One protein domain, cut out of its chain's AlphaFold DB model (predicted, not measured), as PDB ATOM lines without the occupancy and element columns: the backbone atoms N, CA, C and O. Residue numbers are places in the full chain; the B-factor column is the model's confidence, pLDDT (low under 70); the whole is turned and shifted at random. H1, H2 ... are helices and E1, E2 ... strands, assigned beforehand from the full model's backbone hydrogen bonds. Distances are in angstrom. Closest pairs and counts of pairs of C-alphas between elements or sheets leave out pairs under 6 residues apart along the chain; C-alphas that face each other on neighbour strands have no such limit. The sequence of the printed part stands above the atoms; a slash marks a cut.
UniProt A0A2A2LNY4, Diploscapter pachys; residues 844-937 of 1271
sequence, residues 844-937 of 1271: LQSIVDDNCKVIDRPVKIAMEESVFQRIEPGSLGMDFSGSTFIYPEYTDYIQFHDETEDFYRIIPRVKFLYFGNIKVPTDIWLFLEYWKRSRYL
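This is residues 844 to 937 of the 1271 residues of a protein of Diploscapter pachys (UniProt A0A2A2LNY4). A curled sheet of four strands, E1 E2 E3 E4, forms part of a small barrel, and the hairpin of E5 and E6 stands across its open side, so that a loosely closed ring results, with H3 in the gap between E4 and E6. H1 packs on H3 outside this ring, while H2 sits beside E1 and E2 at the start of a long loop whose residues 870 to 875 stick out. The printed part has 94 residues, with three named helices and six named strands in the order H1 E1 H2 E2 E3 E4 E5 E6 H3. The four-stranded sheet is mixed, the two-stranded one is antiparallel, and the class is mixed, helices and strands. The whole is compact, with a radius of gyration of the C-alphas of 13.9 A, and rounded, spanning 38 by 33 by 27 A.

H1, residues 844 to 848, begins at C-alpha 844 at (16.169, -27.178, -47.162). E1, residues 859 to 864, is 16.4 A long from first to last C-alpha. H2 follows at once with residues 865 to 868. E2, residues 880 to 886, is the longest strand at 19.3 A and begins at C-alpha 880 at (17.815, -22.383, -33.006). E3 holds residues 893 to 897 over 13.3 A, and E4 holds residues 905 to 908 over 10.5 A. E5, residues 912 to 915, and E6, residues 918 to 921, measure 9.8 A and 10.1 A. H3, residues 924 to 932, is 12.3 A long and ends at C-alpha 932 at (11.519, -39.051, -45.350).

The sheet runs E1 E2 E3 E4, with E1 and E4 as edge strands; it is strongly twisted and curled like part of a barrel, the way across it turning by 107 degrees. E1 and E2 are parallel at 30 degrees, with N 861 and O 881 at 2.9 A. With H2 between them they form a strand-helix-strand unit, two parallel neighbour strands joined through a helix, and its crossover is right-handed. E2, E3 and E4 form a meander, each strand the antiparallel neighbour of the one before. The hairpin of E2 and E3 has N 884 and O 897 within hydrogen-bond range at 2.8 A, and the hairpin of E3 and E4 has N 894 and O 907 at 2.8 A. H2 is on this sheet at a height over the sheet of 6.4 A, but over none of its strands; its closest C-alphas to E2 are those of Glu 865 and Thr 884, 5.2 A apart. H3 only grazes the sheet with residues 927 to 932; its closest C-alphas to E4 are those of Tyr 930 and Ile 907, 5.8 A apart. The hairpin of E5 and E6 is antiparallel at 147 degrees, with N 913 and O 920 at 2.8 A. E6 and E1 are near each other, with 5 pairs of C-alphas within 10 A. H1 and H3 touch, the closest C-alphas being those of Leu 844 and Ile 924 at 6.5 A. H1 is not on the sheet and is only just apart from E6, at 8.4 A. In H1 and H3 every O i to N i+4 pair is within hydrogen-bond range; H2 is too short for such a pair.

The two C-alphas farthest apart, those of Asp 856 and Tyr 890, are 39.7 A from each other. The printed part has no cut. The link from H2 to E2, with 11 residues, is long, and within it residues 870 to 875 stand free. The mean pLDDT of the printed part is 84.5; residues 850, 873 to 874 and 877 are under 70.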
ATOM      1  N   LEU A 844      15.519 -26.344 -46.149       88.81
ATOM      2  CA  LEU A 844      16.169 -27.178 -47.162       88.81
ATOM      3  C   LEU A 844      15.317 -27.265 -48.438       88.81
ATOM      4  O   LEU A 844      15.826 -27.013 -49.529       88.81
ATOM      5  N   GLN A 845      14.006 -27.488 -48.301       86.75
ATOM      6  CA  GLN A 845      13.066 -27.431 -49.422       86.75
ATOM      7  C   GLN A 845      13.038 -26.035 -50.073       86.75
ATOM      8  O   GLN A 845      13.104 -25.939 -51.290       86.75
ATOM      9  N   SER A 846      13.035 -24.940 -49.301       83.75
ATOM     10  CA  SER A 846      13.049 -23.572 -49.863       83.75
ATOM     11  C   SER A 846      14.317 -23.215 -50.659       83.75
ATOM     12  O   SER A 846      14.276 -22.308 -51.493       83.75
ATOM     13  N   ILE A 847      15.429 -23.922 -50.409       80.38
ATOM     14  CA  ILE A 847      16.679 -23.815 -51.177       80.38
ATOM     15  C   ILE A 847      16.563 -24.611 -52.489       80.38
ATOM     16  O   ILE A 847      16.970 -24.109 -53.532       80.38
ATOM     17  N   VAL A 848      15.966 -25.811 -52.457       74.12
ATOM     18  CA  VAL A 848      15.682 -26.624 -53.661       74.12
ATOM     19  C   VAL A 848      14.650 -25.946 -54.573       74.12
ATOM     20  O   VAL A 848      14.804 -25.951 -55.789       74.12
ATOM     21  N   ASP A 849      13.633 -25.310 -53.991       74.94
ATOM     22  CA  ASP A 849      12.572 -24.591 -54.702       74.94
ATOM     23  C   ASP A 849      12.983 -23.178 -55.207       74.94
ATOM     24  O   ASP A 849      12.120 -22.410 -55.643       74.94
ATOM     25  N   ASP A 850      14.252 -22.775 -55.054       67.25
ATOM     26  CA  ASP A 850      14.784 -21.442 -55.405       67.25
ATOM     27  C   ASP A 850      13.986 -20.248 -54.816       67.25
ATOM     28  O   ASP A 850      13.811 -19.209 -55.461       67.25
ATOM     29  N   ASN A 851      13.447 -20.392 -53.592       76.50
ATOM     30  CA  ASN A 851      12.533 -19.404 -52.995       76.50
ATOM     31  C   ASN A 851      12.905 -18.862 -51.599       76.50
ATOM     32  O   ASN A 851      12.184 -17.993 -51.109       76.50
ATOM     33  N   CYS A 852      14.019 -19.310 -50.998       76.81
ATOM     34  CA  CYS A 852      14.670 -18.760 -49.789       76.81
ATOM     35  C   CYS A 852      13.704 -18.158 -48.727       76.81
ATOM     36  O   CYS A 852      13.798 -16.979 -48.372       76.81
ATOM     37  N   LYS A 853      12.737 -18.937 -48.224       75.19
ATOM     38  CA  LYS A 853      11.666 -18.431 -47.340       75.19
ATOM     39  C   LYS A 853      12.139 -18.222 -45.899       75.19
ATOM     40  O   LYS A 853      12.248 -19.188 -45.153       75.19
ATOM     41  N   VAL A 854      12.296 -16.966 -45.475       75.44
ATOM     42  CA  VAL A 854      12.475 -16.608 -44.053       75.44
ATOM     43  C   VAL A 854      11.327 -17.190 -43.215       75.44
ATOM     44  O   VAL A 854      10.157 -17.001 -43.555       75.44
ATOM     45  N   ILE A 855      11.656 -17.878 -42.117       76.19
ATOM     46  CA  ILE A 855      10.687 -18.493 -41.199       76.19
ATOM     47  C   ILE A 855      10.667 -17.781 -39.842       76.19
ATOM     48  O   ILE A 855      11.712 -17.446 -39.293       76.19
ATOM     49  N   ASP A 856       9.473 -17.591 -39.280       80.88
ATOM     50  CA  ASP A 856       9.254 -16.956 -37.968       80.88
ATOM     51  C   ASP A 856       9.197 -18.011 -36.844       80.88
ATOM     52  O   ASP A 856       8.187 -18.196 -36.164       80.88
ATOM     53  N   ARG A 857      10.264 -18.814 -36.738       87.38
ATOM     54  CA  ARG A 857      10.478 -19.817 -35.677       87.38
ATOM     55  C   ARG A 857      11.965 -20.197 -35.581       87.38
ATOM     56  O   ARG A 857      12.688 -19.981 -36.554       87.38
ATOM     57  N   PRO A 858      12.416 -20.839 -34.484       86.25
ATOM     58  CA  PRO A 858      13.786 -21.333 -34.373       86.25
ATOM     59  C   PRO A 858      14.154 -22.296 -35.512       86.25
ATOM     60  O   PRO A 858      13.342 -23.144 -35.907       86.25
ATOM     61  N   VAL A 859      15.379 -22.159 -36.023       88.69
ATOM     62  CA  VAL A 859      15.945 -22.968 -37.111       88.69
ATOM     63  C   VAL A 859      16.435 -24.310 -36.568       88.69
ATOM     64  O   VAL A 859      17.234 -24.351 -35.631       88.69
ATOM     65  N   LYS A 860      15.991 -25.414 -37.176       90.06
ATOM     66  CA  LYS A 860      16.339 -26.767 -36.732       90.06
ATOM     67  C   LYS A 860      17.738 -27.176 -37.200       90.06
ATOM     68  O   LYS A 860      17.997 -27.324 -38.399       90.06
ATOM     69  N   ILE A 861      18.637 -27.393 -36.246       91.25
ATOM     70  CA  ILE A 861      20.031 -27.779 -36.483       91.25
ATOM     71  C   ILE A 861      20.393 -29.038 -35.696       91.25
ATOM     72  O   ILE A 861      19.959 -29.213 -34.563       91.25
ATOM     73  N   ALA A 862      21.210 -29.914 -36.276       91.50
ATOM     74  CA  ALA A 862      21.724 -31.103 -35.613       91.50
ATOM     75  C   ALA A 862      23.205 -30.934 -35.250       91.50
ATOM     76  O   ALA A 862      24.031 -30.570 -36.091       91.50
ATOM     77  N   MET A 863      23.549 -31.220 -33.998       90.38
ATOM     78  CA  MET A 863      24.904 -31.126 -33.457       90.38
ATOM     79  C   MET A 863      25.495 -32.505 -33.185       90.38
ATOM     80  O   MET A 863      24.775 -33.420 -32.804       90.38
ATOM     81  N   GLU A 864      26.810 -32.665 -33.329       90.19
ATOM     82  CA  GLU A 864      27.451 -33.923 -32.934       90.19
ATOM     83  C   GLU A 864      27.261 -34.120 -31.422       90.19
ATOM     84  O   GLU A 864      27.543 -33.201 -30.648       90.19
ATOM     85  N   GLU A 865      26.788 -35.288 -30.984       87.38
ATOM     86  CA  GLU A 865      26.403 -35.507 -29.583       87.38
ATOM     87  C   GLU A 865      27.569 -35.240 -28.617       87.38
ATOM     88  O   GLU A 865      27.393 -34.599 -27.581       87.38
ATOM     89  N   SER A 866      28.792 -35.621 -29.010       84.00
ATOM     90  CA  SER A 866      30.003 -35.341 -28.234       84.00
ATOM     91  C   SER A 866      30.205 -33.839 -28.005       84.00
ATOM     92  O   SER A 866      30.733 -33.426 -26.975       84.00
ATOM     93  N   VAL A 867      29.821 -32.988 -28.962       82.69
ATOM     94  CA  VAL A 867      29.890 -31.525 -28.846       82.69
ATOM     95  C   VAL A 867      28.718 -31.013 -28.015       82.69
ATOM     96  O   VAL A 867      28.951 -30.232 -27.099       82.69
ATOM     97  N   PHE A 868      27.499 -31.499 -28.264       81.06
ATOM     98  CA  PHE A 868      26.287 -31.098 -27.541       81.06
ATOM     99  C   PHE A 868      26.407 -31.304 -26.022       81.06
ATOM    100  O   PHE A 868      26.153 -30.379 -25.254       81.06
ATOM    101  N   GLN A 869      26.926 -32.459 -25.583       80.88
ATOM    102  CA  GLN A 869      27.175 -32.770 -24.164       80.88
ATOM    103  C   GLN A 869      28.192 -31.832 -23.467       80.88
ATOM    104  O   GLN A 869      28.352 -31.900 -22.249       80.88
ATOM    105  N   ARG A 870      28.903 -30.966 -24.209       80.25
ATOM    106  CA  ARG A 870      29.892 -29.999 -23.685       80.25
ATOM    107  C   ARG A 870      29.396 -28.544 -23.676       80.25
ATOM    108  O   ARG A 870      30.181 -27.654 -23.356       80.25
ATOM    109  N   ILE A 871      28.135 -28.286 -24.033       76.75
ATOM    110  CA  ILE A 871      27.552 -26.936 -24.124       76.75
ATOM    111  C   ILE A 871      26.789 -26.597 -22.834       76.75
ATOM    112  O   ILE A 871      26.101 -27.445 -22.269       76.75
ATOM    113  N   GLU A 872      26.890 -25.352 -22.356       73.19
ATOM    114  CA  GLU A 872      26.109 -24.904 -21.197       73.19
ATOM    115  C   GLU A 872      24.614 -24.732 -21.566       73.19
ATOM    116  O   GLU A 872      24.293 -24.213 -22.642       73.19
ATOM    117  N   PRO A 873      23.663 -25.142 -20.703       64.38
ATOM    118  CA  PRO A 873      22.235 -25.021 -20.994       64.38
ATOM    119  C   PRO A 873      21.809 -23.583 -21.334       64.38
ATOM    120  O   PRO A 873      21.959 -22.665 -20.529       64.38
ATOM    121  N   GLY A 874      21.243 -23.401 -22.530       63.88
ATOM    122  CA  GLY A 874      20.804 -22.103 -23.060       63.88
ATOM    123  C   GLY A 874      21.794 -21.407 -24.006       63.88
ATOM    124  O   GLY A 874      21.407 -20.442 -24.663       63.88
ATOM    125  N   SER A 875      23.034 -21.894 -24.157       70.81
ATOM    126  CA  SER A 875      24.047 -21.263 -25.028       70.81
ATOM    127  C   SER A 875      23.764 -21.342 -26.535       70.81
ATOM    128  O   SER A 875      24.472 -20.702 -27.308       70.81
ATOM    129  N   LEU A 876      22.754 -22.104 -26.973       70.88
ATOM    130  CA  LEU A 876      22.388 -22.216 -28.392       70.88
ATOM    131  C   LEU A 876      21.707 -20.944 -28.942       70.88
ATOM    132  O   LEU A 876      21.689 -20.743 -30.152       70.88
ATOM    133  N   GLY A 877      21.185 -20.079 -28.063       66.88
ATOM    134  CA  GLY A 877      20.333 -18.941 -28.429       66.88
ATOM    135  C   GLY A 877      18.855 -19.330 -28.570       66.88
ATOM    136  O   GLY A 877      18.504 -20.505 -28.519       66.88
ATOM    137  N   MET A 878      17.974 -18.336 -28.725       71.19
ATOM    138  CA  MET A 878      16.537 -18.578 -28.963       71.19
ATOM    139  C   MET A 878      16.217 -18.828 -30.445       71.19
ATOM    140  O   MET A 878      15.122 -19.281 -30.761       71.19
ATOM    141  N   ASP A 879      17.164 -18.557 -31.344       79.69
ATOM    142  CA  ASP A 879      16.967 -18.611 -32.796       79.69
ATOM    143  C   ASP A 879      17.143 -20.022 -33.394       79.69
ATOM    144  O   ASP A 879      16.933 -20.219 -34.592       79.69
ATOM    145  N   PHE A 880      17.512 -21.015 -32.576       83.75
ATOM    146  CA  PHE A 880      17.815 -22.383 -33.006       83.75
ATOM    147  C   PHE A 880      17.136 -23.438 -32.128       83.75
ATOM    148  O   PHE A 880      17.024 -23.274 -30.914       83.75
ATOM    149  N   SER A 881      16.745 -24.558 -32.735       83.25
ATOM    150  CA  SER A 881      16.358 -25.785 -32.033       83.25
ATOM    151  C   SER A 881      17.357 -26.900 -32.346       83.25
ATOM    152  O   SER A 881      17.710 -27.129 -33.504       83.25
ATOM    153  N   GLY A 882      17.857 -27.559 -31.298       76.06
ATOM    154  CA  GLY A 882      18.916 -28.560 -31.392       76.06
ATOM    155  C   GLY A 882      18.386 -29.992 -31.448       76.06
ATOM    156  O   GLY A 882      17.709 -30.437 -30.528       76.06
ATOM    157  N   SER A 883      18.763 -30.720 -32.493       86.12
ATOM    158  CA  SER A 883      18.830 -32.186 -32.518       86.12
ATOM    159  C   SER A 883      20.285 -32.623 -32.262       86.12
ATOM    160  O   SER A 883      21.212 -31.822 -32.426       86.12
ATOM    161  N   THR A 884      20.532 -33.888 -31.926       90.06
ATOM    162  CA  THR A 884      21.891 -34.462 -31.899       90.06
ATOM    163  C   THR A 884      22.105 -35.476 -33.023       90.06
ATOM    164  O   THR A 884      21.153 -35.976 -33.623       90.06
ATOM    165  N   PHE A 885      23.364 -35.769 -33.347       93.44
ATOM    166  CA  PHE A 885      23.741 -36.862 -34.239       93.44
ATOM    167  C   PHE A 885      25.051 -37.535 -33.814       93.44
ATOM    168  O   PHE A 885      25.907 -36.923 -33.172       93.44
ATOM    169  N   ILE A 886      25.224 -38.786 -34.237       92.25
ATOM    170  CA  ILE A 886      26.449 -39.577 -34.091       92.25
ATOM    171  C   ILE A 886      26.778 -40.313 -35.395       92.25
ATOM    172  O   ILE A 886      25.902 -40.592 -36.217       92.25
ATOM    173  N   TYR A 887      28.052 -40.670 -35.555       89.00
ATOM    174  CA  TYR A 887      28.519 -41.642 -36.543       89.00
ATOM    175  C   TYR A 887      28.860 -42.946 -35.804       89.00
ATOM    176  O   TYR A 887      29.947 -43.029 -35.232       89.00
ATOM    177  N   PRO A 888      27.973 -43.959 -35.766       90.06
ATOM    178  CA  PRO A 888      28.287 -45.214 -35.093       90.06
ATOM    179  C   PRO A 888      29.459 -45.923 -35.787       90.06
ATOM    180  O   PRO A 888      29.549 -45.933 -37.021       90.06
ATOM    181  N   GLU A 889      30.366 -46.524 -35.016       84.06
ATOM    182  CA  GLU A 889      31.515 -47.240 -35.580       84.06
ATOM    183  C   GLU A 889      31.061 -48.415 -36.464       84.06
ATOM    184  O   GLU A 889      30.050 -49.061 -36.197       84.06
ATOM    185  N   TYR A 890      31.809 -48.679 -37.540       83.88
ATOM    186  CA  TYR A 890      31.580 -49.769 -38.506       83.88
ATOM    187  C   TYR A 890      30.251 -49.743 -39.301       83.88
ATOM    188  O   TYR A 890      30.055 -50.597 -40.166       83.88
ATOM    189  N   THR A 891      29.383 -48.747 -39.094       92.06
ATOM    190  CA  THR A 891      28.131 -48.564 -39.859       92.06
ATOM    191  C   THR A 891      28.312 -47.750 -41.147       92.06
ATOM    192  O   THR A 891      29.274 -46.994 -41.280       92.06
ATOM    193  N   ASP A 892      27.373 -47.854 -42.096       93.38
ATOM    194  CA  ASP A 892      27.316 -47.005 -43.303       93.38
ATOM    195  C   ASP A 892      26.366 -45.791 -43.195       93.38
ATOM    196  O   ASP A 892      26.237 -45.013 -44.143       93.38
ATOM    197  N   TYR A 893      25.754 -45.582 -42.026       95.50
ATOM    198  CA  TYR A 893      24.782 -44.519 -41.765       95.50
ATOM    199  C   TYR A 893      25.260 -43.477 -40.740       95.50
ATOM    200  O   TYR A 893      26.333 -43.588 -40.137       95.50
ATOM    201  N   ILE A 894      24.451 -42.427 -40.597       94.50
ATOM    202  CA  ILE A 894      24.487 -41.408 -39.545       94.50
ATOM    203  C   ILE A 894      23.200 -41.572 -38.735       94.50
ATOM    204  O   ILE A 894      22.123 -41.668 -39.327       94.50
ATOM    205  N   GLN A 895      23.295 -41.587 -37.406       94.88
ATOM    206  CA  GLN A 895      22.130 -41.631 -36.523       94.88
ATOM    207  C   GLN A 895      21.862 -40.238 -35.953       94.88
ATOM    208  O   GLN A 895      22.760 -39.619 -35.392       94.88
ATOM    209  N   PHE A 896      20.626 -39.766 -36.080       94.25
ATOM    210  CA  PHE A 896      20.120 -38.520 -35.516       94.25
ATOM    211  C   PHE A 896      19.127 -38.824 -34.387       94.25
ATOM    212  O   PHE A 896      18.356 -39.788 -34.457       94.25
ATOM    213  N   HIS A 897      19.123 -37.974 -33.366       90.94
ATOM    214  CA  HIS A 897      18.169 -37.990 -32.264       90.94
ATOM    215  C   HIS A 897      17.578 -36.594 -32.065       90.94
ATOM    216  O   HIS A 897      18.261 -35.581 -32.209       90.94
ATOM    217  N   ASP A 898      16.296 -36.546 -31.733       84.06
ATOM    218  CA  ASP A 898      15.552 -35.328 -31.462       84.06
ATOM    219  C   ASP A 898      14.723 -35.549 -30.198       84.06
ATOM    220  O   ASP A 898      13.956 -36.506 -30.130       84.06
ATOM    221  N   GLU A 899      14.861 -34.669 -29.205       74.94
ATOM    222  CA  GLU A 899      14.119 -34.756 -27.940       74.94
ATOM    223  C   GLU A 899      12.595 -34.576 -28.126       74.94
ATOM    224  O   GLU A 899      11.819 -34.846 -27.208       74.94
ATOM    225  N   THR A 900      12.151 -34.130 -29.309       78.12
ATOM    226  CA  THR A 900      10.736 -33.980 -29.682       78.12
ATOM    227  C   THR A 900      10.141 -35.182 -30.428       78.12
ATOM    228  O   THR A 900       8.924 -35.209 -30.629       78.12
ATOM    229  N   GLU A 901      10.944 -36.185 -30.809       81.94
ATOM    230  CA  GLU A 901      10.490 -37.399 -31.511       81.94
ATOM    231  C   GLU A 901      10.692 -38.663 -30.647       81.94
ATOM    232  O   GLU A 901      11.690 -38.812 -29.948       81.94
ATOM    233  N   ASP A 902       9.754 -39.616 -30.703       84.62
ATOM    234  CA  ASP A 902       9.791 -40.865 -29.918       84.62
ATOM    235  C   ASP A 902      10.690 -41.962 -30.530       84.62
ATOM    236  O   ASP A 902      10.639 -43.123 -30.121       84.62
ATOM    237  N   PHE A 903      11.509 -41.616 -31.526       88.12
ATOM    238  CA  PHE A 903      12.338 -42.541 -32.298       88.12
ATOM    239  C   PHE A 903      13.655 -41.901 -32.754       88.12
ATOM    240  O   PHE A 903      13.778 -40.684 -32.881       88.12
ATOM    241  N   TYR A 904      14.641 -42.742 -33.066       91.50
ATOM    242  CA  TYR A 904      15.851 -42.317 -33.769       91.50
ATOM    243  C   TYR A 904      15.617 -42.242 -35.277       91.50
ATOM    244  O   TYR A 904      14.771 -42.946 -35.837       91.50
ATOM    245  N   ARG A 905      16.419 -41.425 -35.958       93.94
ATOM    246  CA  ARG A 905      16.496 -41.404 -37.421       93.94
ATOM    247  C   ARG A 905      17.849 -41.936 -37.869       93.94
ATOM    248  O   ARG A 905      18.862 -41.513 -37.324       93.94
ATOM    249  N   ILE A 906      17.884 -42.807 -38.873       95.50
ATOM    250  CA  ILE A 906      19.122 -43.185 -39.564       95.50
ATOM    251  C   ILE A 906      19.031 -42.834 -41.050       95.50
ATOM    252  O   ILE A 906      17.997 -43.040 -41.681       95.50
ATOM    253  N   ILE A 907      20.112 -42.287 -41.605       94.75
ATOM    254  CA  ILE A 907      20.257 -42.000 -43.042       94.75
ATOM    255  C   ILE A 907      21.641 -42.449 -43.531       94.75
ATOM    256  O   ILE A 907      22.580 -42.431 -42.730       94.75
ATOM    257  N   PRO A 908      21.815 -42.816 -44.815       94.19
ATOM    258  CA  PRO A 908      23.136 -43.094 -45.379       94.19
ATOM    259  C   PRO A 908      24.119 -41.929 -45.169       94.19
ATOM    260  O   PRO A 908      23.717 -40.767 -45.044       94.19
ATOM    261  N   ARG A 909      25.423 -42.223 -45.124       90.38
ATOM    262  CA  ARG A 909      26.479 -41.212 -44.930       90.38
ATOM    263  C   ARG A 909      26.560 -40.221 -46.097       90.38
ATOM    264  O   ARG A 909      27.213 -40.466 -47.105       90.38
ATOM    265  N   VAL A 910      25.927 -39.065 -45.915       82.38
ATOM    266  CA  VAL A 910      25.933 -37.928 -46.849       82.38
ATOM    267  C   VAL A 910      27.175 -37.032 -46.704       82.38
ATOM    268  O   VAL A 910      27.683 -36.820 -45.599       82.38
ATOM    269  N   LYS A 911      27.642 -36.460 -47.827       81.75
ATOM    270  CA  LYS A 911      28.648 -35.381 -47.858       81.75
ATOM    271  C   LYS A 911      27.979 -34.028 -47.514       81.75
ATOM    272  O   LYS A 911      26.790 -33.828 -47.765       81.75
ATOM    273  N   PHE A 912      28.739 -33.091 -46.934       81.25
ATOM    274  CA  PHE A 912      28.244 -31.770 -46.503       81.25
ATOM    275  C   PHE A 912      29.131 -30.615 -46.995       81.25
ATOM    276  O   PHE A 912      30.356 -30.676 -46.903       81.25
ATOM    277  N   LEU A 913      28.487 -29.534 -47.435       71.25
ATOM    278  CA  LEU A 913      29.056 -28.218 -47.725       71.25
ATOM    279  C   LEU A 913      29.161 -27.380 -46.444       71.25
ATOM    280  O   LEU A 913      28.299 -27.477 -45.571       71.25
ATOM    281  N   TYR A 914      30.179 -26.520 -46.348       72.62
ATOM    282  CA  TYR A 914      30.469 -25.721 -45.153       72.62
ATOM    283  C   TYR A 914      30.250 -24.225 -45.401       72.62
ATOM    284  O   TYR A 914      30.978 -23.589 -46.158       72.62
ATOM    285  N   PHE A 915      29.289 -23.639 -44.691       70.75
ATOM    286  CA  PHE A 915      28.989 -22.209 -44.702       70.75
ATOM    287  C   PHE A 915      29.204 -21.640 -43.292       70.75
ATOM    288  O   PHE A 915      28.264 -21.420 -42.519       70.75
ATOM    289  N   GLY A 916      30.478 -21.458 -42.935       78.12
ATOM    290  CA  GLY A 916      30.892 -21.152 -41.564       78.12
ATOM    291  C   GLY A 916      30.483 -22.279 -40.614       78.12
ATOM    292  O   GLY A 916      30.809 -23.440 -40.847       78.12
ATOM    293  N   ASN A 917      29.711 -21.943 -39.580       84.50
ATOM    294  CA  ASN A 917      29.196 -22.910 -38.609       84.50
ATOM    295  C   ASN A 917      27.987 -23.736 -39.112       84.50
ATOM    296  O   ASN A 917      27.477 -24.561 -38.358       84.50
ATOM    297  N   ILE A 918      27.511 -23.546 -40.348       86.19
ATOM    298  CA  ILE A 918      26.416 -24.349 -40.923       86.19
ATOM    299  C   ILE A 918      26.990 -25.380 -41.899       86.19
ATOM    300  O   ILE A 918      27.622 -25.011 -42.888       86.19
ATOM    301  N   LYS A 919      26.720 -26.665 -41.655       89.19
ATOM    302  CA  LYS A 919      26.863 -27.752 -42.631       89.19
ATOM    303  C   LYS A 919      25.535 -27.937 -43.373       89.19
ATOM    304  O   LYS A 919      24.503 -28.089 -42.726       89.19
ATOM    305  N   VAL A 920      25.542 -27.959 -44.703       86.00
ATOM    306  CA  VAL A 920      24.354 -28.232 -45.545       86.00
ATOM    307  C   VAL A 920      24.647 -29.447 -46.430       86.00
ATOM    308  O   VAL A 920      25.785 -29.559 -46.883       86.00
ATOM    309  N   PRO A 921      23.707 -30.385 -46.660       82.12
ATOM    310  CA  PRO A 921      23.944 -31.528 -47.548       82.12
ATOM    311  C   PRO A 921      24.439 -31.092 -48.937       82.12
ATOM    312  O   PRO A 921      23.987 -30.072 -49.453       82.12
ATOM    313  N   THR A 922      25.363 -31.846 -49.546       77.44
ATOM    314  CA  THR A 922      25.822 -31.566 -50.926       77.44
ATOM    315  C   THR A 922      24.712 -31.776 -51.949       77.44
ATOM    316  O   THR A 922      24.581 -30.983 -52.875       77.44
ATOM    317  N   ASP A 923      23.903 -32.816 -51.745       79.94
ATOM    318  CA  ASP A 923      22.621 -33.004 -52.412       79.94
ATOM    319  C   ASP A 923      21.517 -32.847 -51.361       79.94
ATOM    320  O   ASP A 923      21.395 -33.643 -50.425       79.94
ATOM    321  N   ILE A 924      20.747 -31.769 -51.496       84.25
ATOM    322  CA  ILE A 924      19.653 -31.446 -50.583       84.25
ATOM    323  C   ILE A 924      18.413 -32.293 -50.900       84.25
ATOM    324  O   ILE A 924      17.706 -32.685 -49.977       84.25
ATOM    325  N   TRP A 925      18.157 -32.623 -52.170       87.62
ATOM    326  CA  TRP A 925      16.993 -33.421 -52.561       87.62
ATOM    327  C   TRP A 925      17.134 -34.874 -52.094       87.62
ATOM    328  O   TRP A 925      16.231 -35.403 -51.441       87.62
ATOM    329  N   LEU A 926      18.297 -35.489 -52.321       88.81
ATOM    330  CA  LEU A 926      18.563 -36.850 -51.865       88.81
ATOM    331  C   LEU A 926      18.545 -36.943 -50.330       88.81
ATOM    332  O   LEU A 926      17.993 -37.889 -49.768       88.81
ATOM    333  N   PHE A 927      19.060 -35.922 -49.633       93.38
ATOM    334  CA  PHE A 927      18.944 -35.829 -48.175       93.38
ATOM    335  C   PHE A 927      17.482 -35.762 -47.703       93.38
ATOM    336  O   PHE A 927      17.142 -36.398 -46.706       93.38
ATOM    337  N   LEU A 928      16.608 -35.037 -48.409       93.00
ATOM    338  CA  LEU A 928      15.176 -34.959 -48.091       93.00
ATOM    339  C   LEU A 928      14.479 -36.319 -48.278       93.00
ATOM    340  O   LEU A 928      13.739 -36.750 -47.390       93.00
ATOM    341  N   GLU A 929      14.756 -37.044 -49.367       92.69
ATOM    342  CA  GLU A 929      14.199 -38.387 -49.589       92.69
ATOM    343  C   GLU A 929      14.782 -39.443 -48.621       92.69
ATOM    344  O   GLU A 929      14.051 -40.341 -48.188       92.69
ATOM    345  N   TYR A 930      16.040 -39.314 -48.183       94.69
ATOM    346  CA  TYR A 930      16.573 -40.095 -47.058       94.69
ATOM    347  C   TYR A 930      15.856 -39.761 -45.743       94.69
ATOM    348  O   TYR A 930      15.416 -40.670 -45.040       94.69
ATOM    349  N   TRP A 931      15.684 -38.477 -45.413       93.12
ATOM    350  CA  TRP A 931      15.045 -38.027 -44.169       93.12
ATOM    351  C   TRP A 931      13.574 -38.459 -44.070       93.12
ATOM    352  O   TRP A 931      13.079 -38.809 -42.997       93.12
ATOM    353  N   LYS A 932      12.875 -38.502 -45.206       92.56
ATOM    354  CA  LYS A 932      11.519 -39.051 -45.350       92.56
ATOM    355  C   LYS A 932      11.434 -40.543 -45.004       92.56
ATOM    356  O   LYS A 932      10.419 -40.966 -44.460       92.56
ATOM    357  N   ARG A 933      12.488 -41.322 -45.281       93.00
ATOM    358  CA  ARG A 933      12.576 -42.774 -45.016       93.00
ATOM    359  C   ARG A 933      13.314 -43.128 -43.719       93.00
ATOM    360  O   ARG A 933      13.503 -44.300 -43.417       93.00
ATOM    361  N   SER A 934      13.767 -42.132 -42.958       93.81
ATOM    362  CA  SER A 934      14.812 -42.325 -41.950       93.81
ATOM    363  C   SER A 934      14.361 -42.969 -40.638       93.81
ATOM    364  O   SER A 934      15.205 -43.183 -39.773       93.81
ATOM    365  N   ARG A 935      13.057 -43.175 -40.398       94.75
ATOM    366  CA  ARG A 935      12.552 -43.592 -39.076       94.75
ATOM    367  C   ARG A 935      13.095 -44.975 -38.709       94.75
ATOM    368  O   ARG A 935      12.753 -45.952 -39.368       94.75
ATOM    369  N   TYR A 936      13.899 -45.047 -37.652       95.25
ATOM    370  CA  TYR A 936      14.495 -46.294 -37.187       95.25
ATOM    371  C   TYR A 936      13.445 -47.238 -36.587       95.25
ATOM    372  O   TYR A 936      12.580 -46.794 -35.827       95.25
ATOM    373  N   LEU A 937      13.553 -48.535 -36.888       94.62
ATOM    374  CA  LEU A 937      12.823 -49.611 -36.215       94.62
ATOM    375  C   LEU A 937      13.756 -50.770 -35.839       94.62
ATOM    376  O   LEU A 937      14.569 -51.219 -36.650       94.62
TER     377      LEU A 937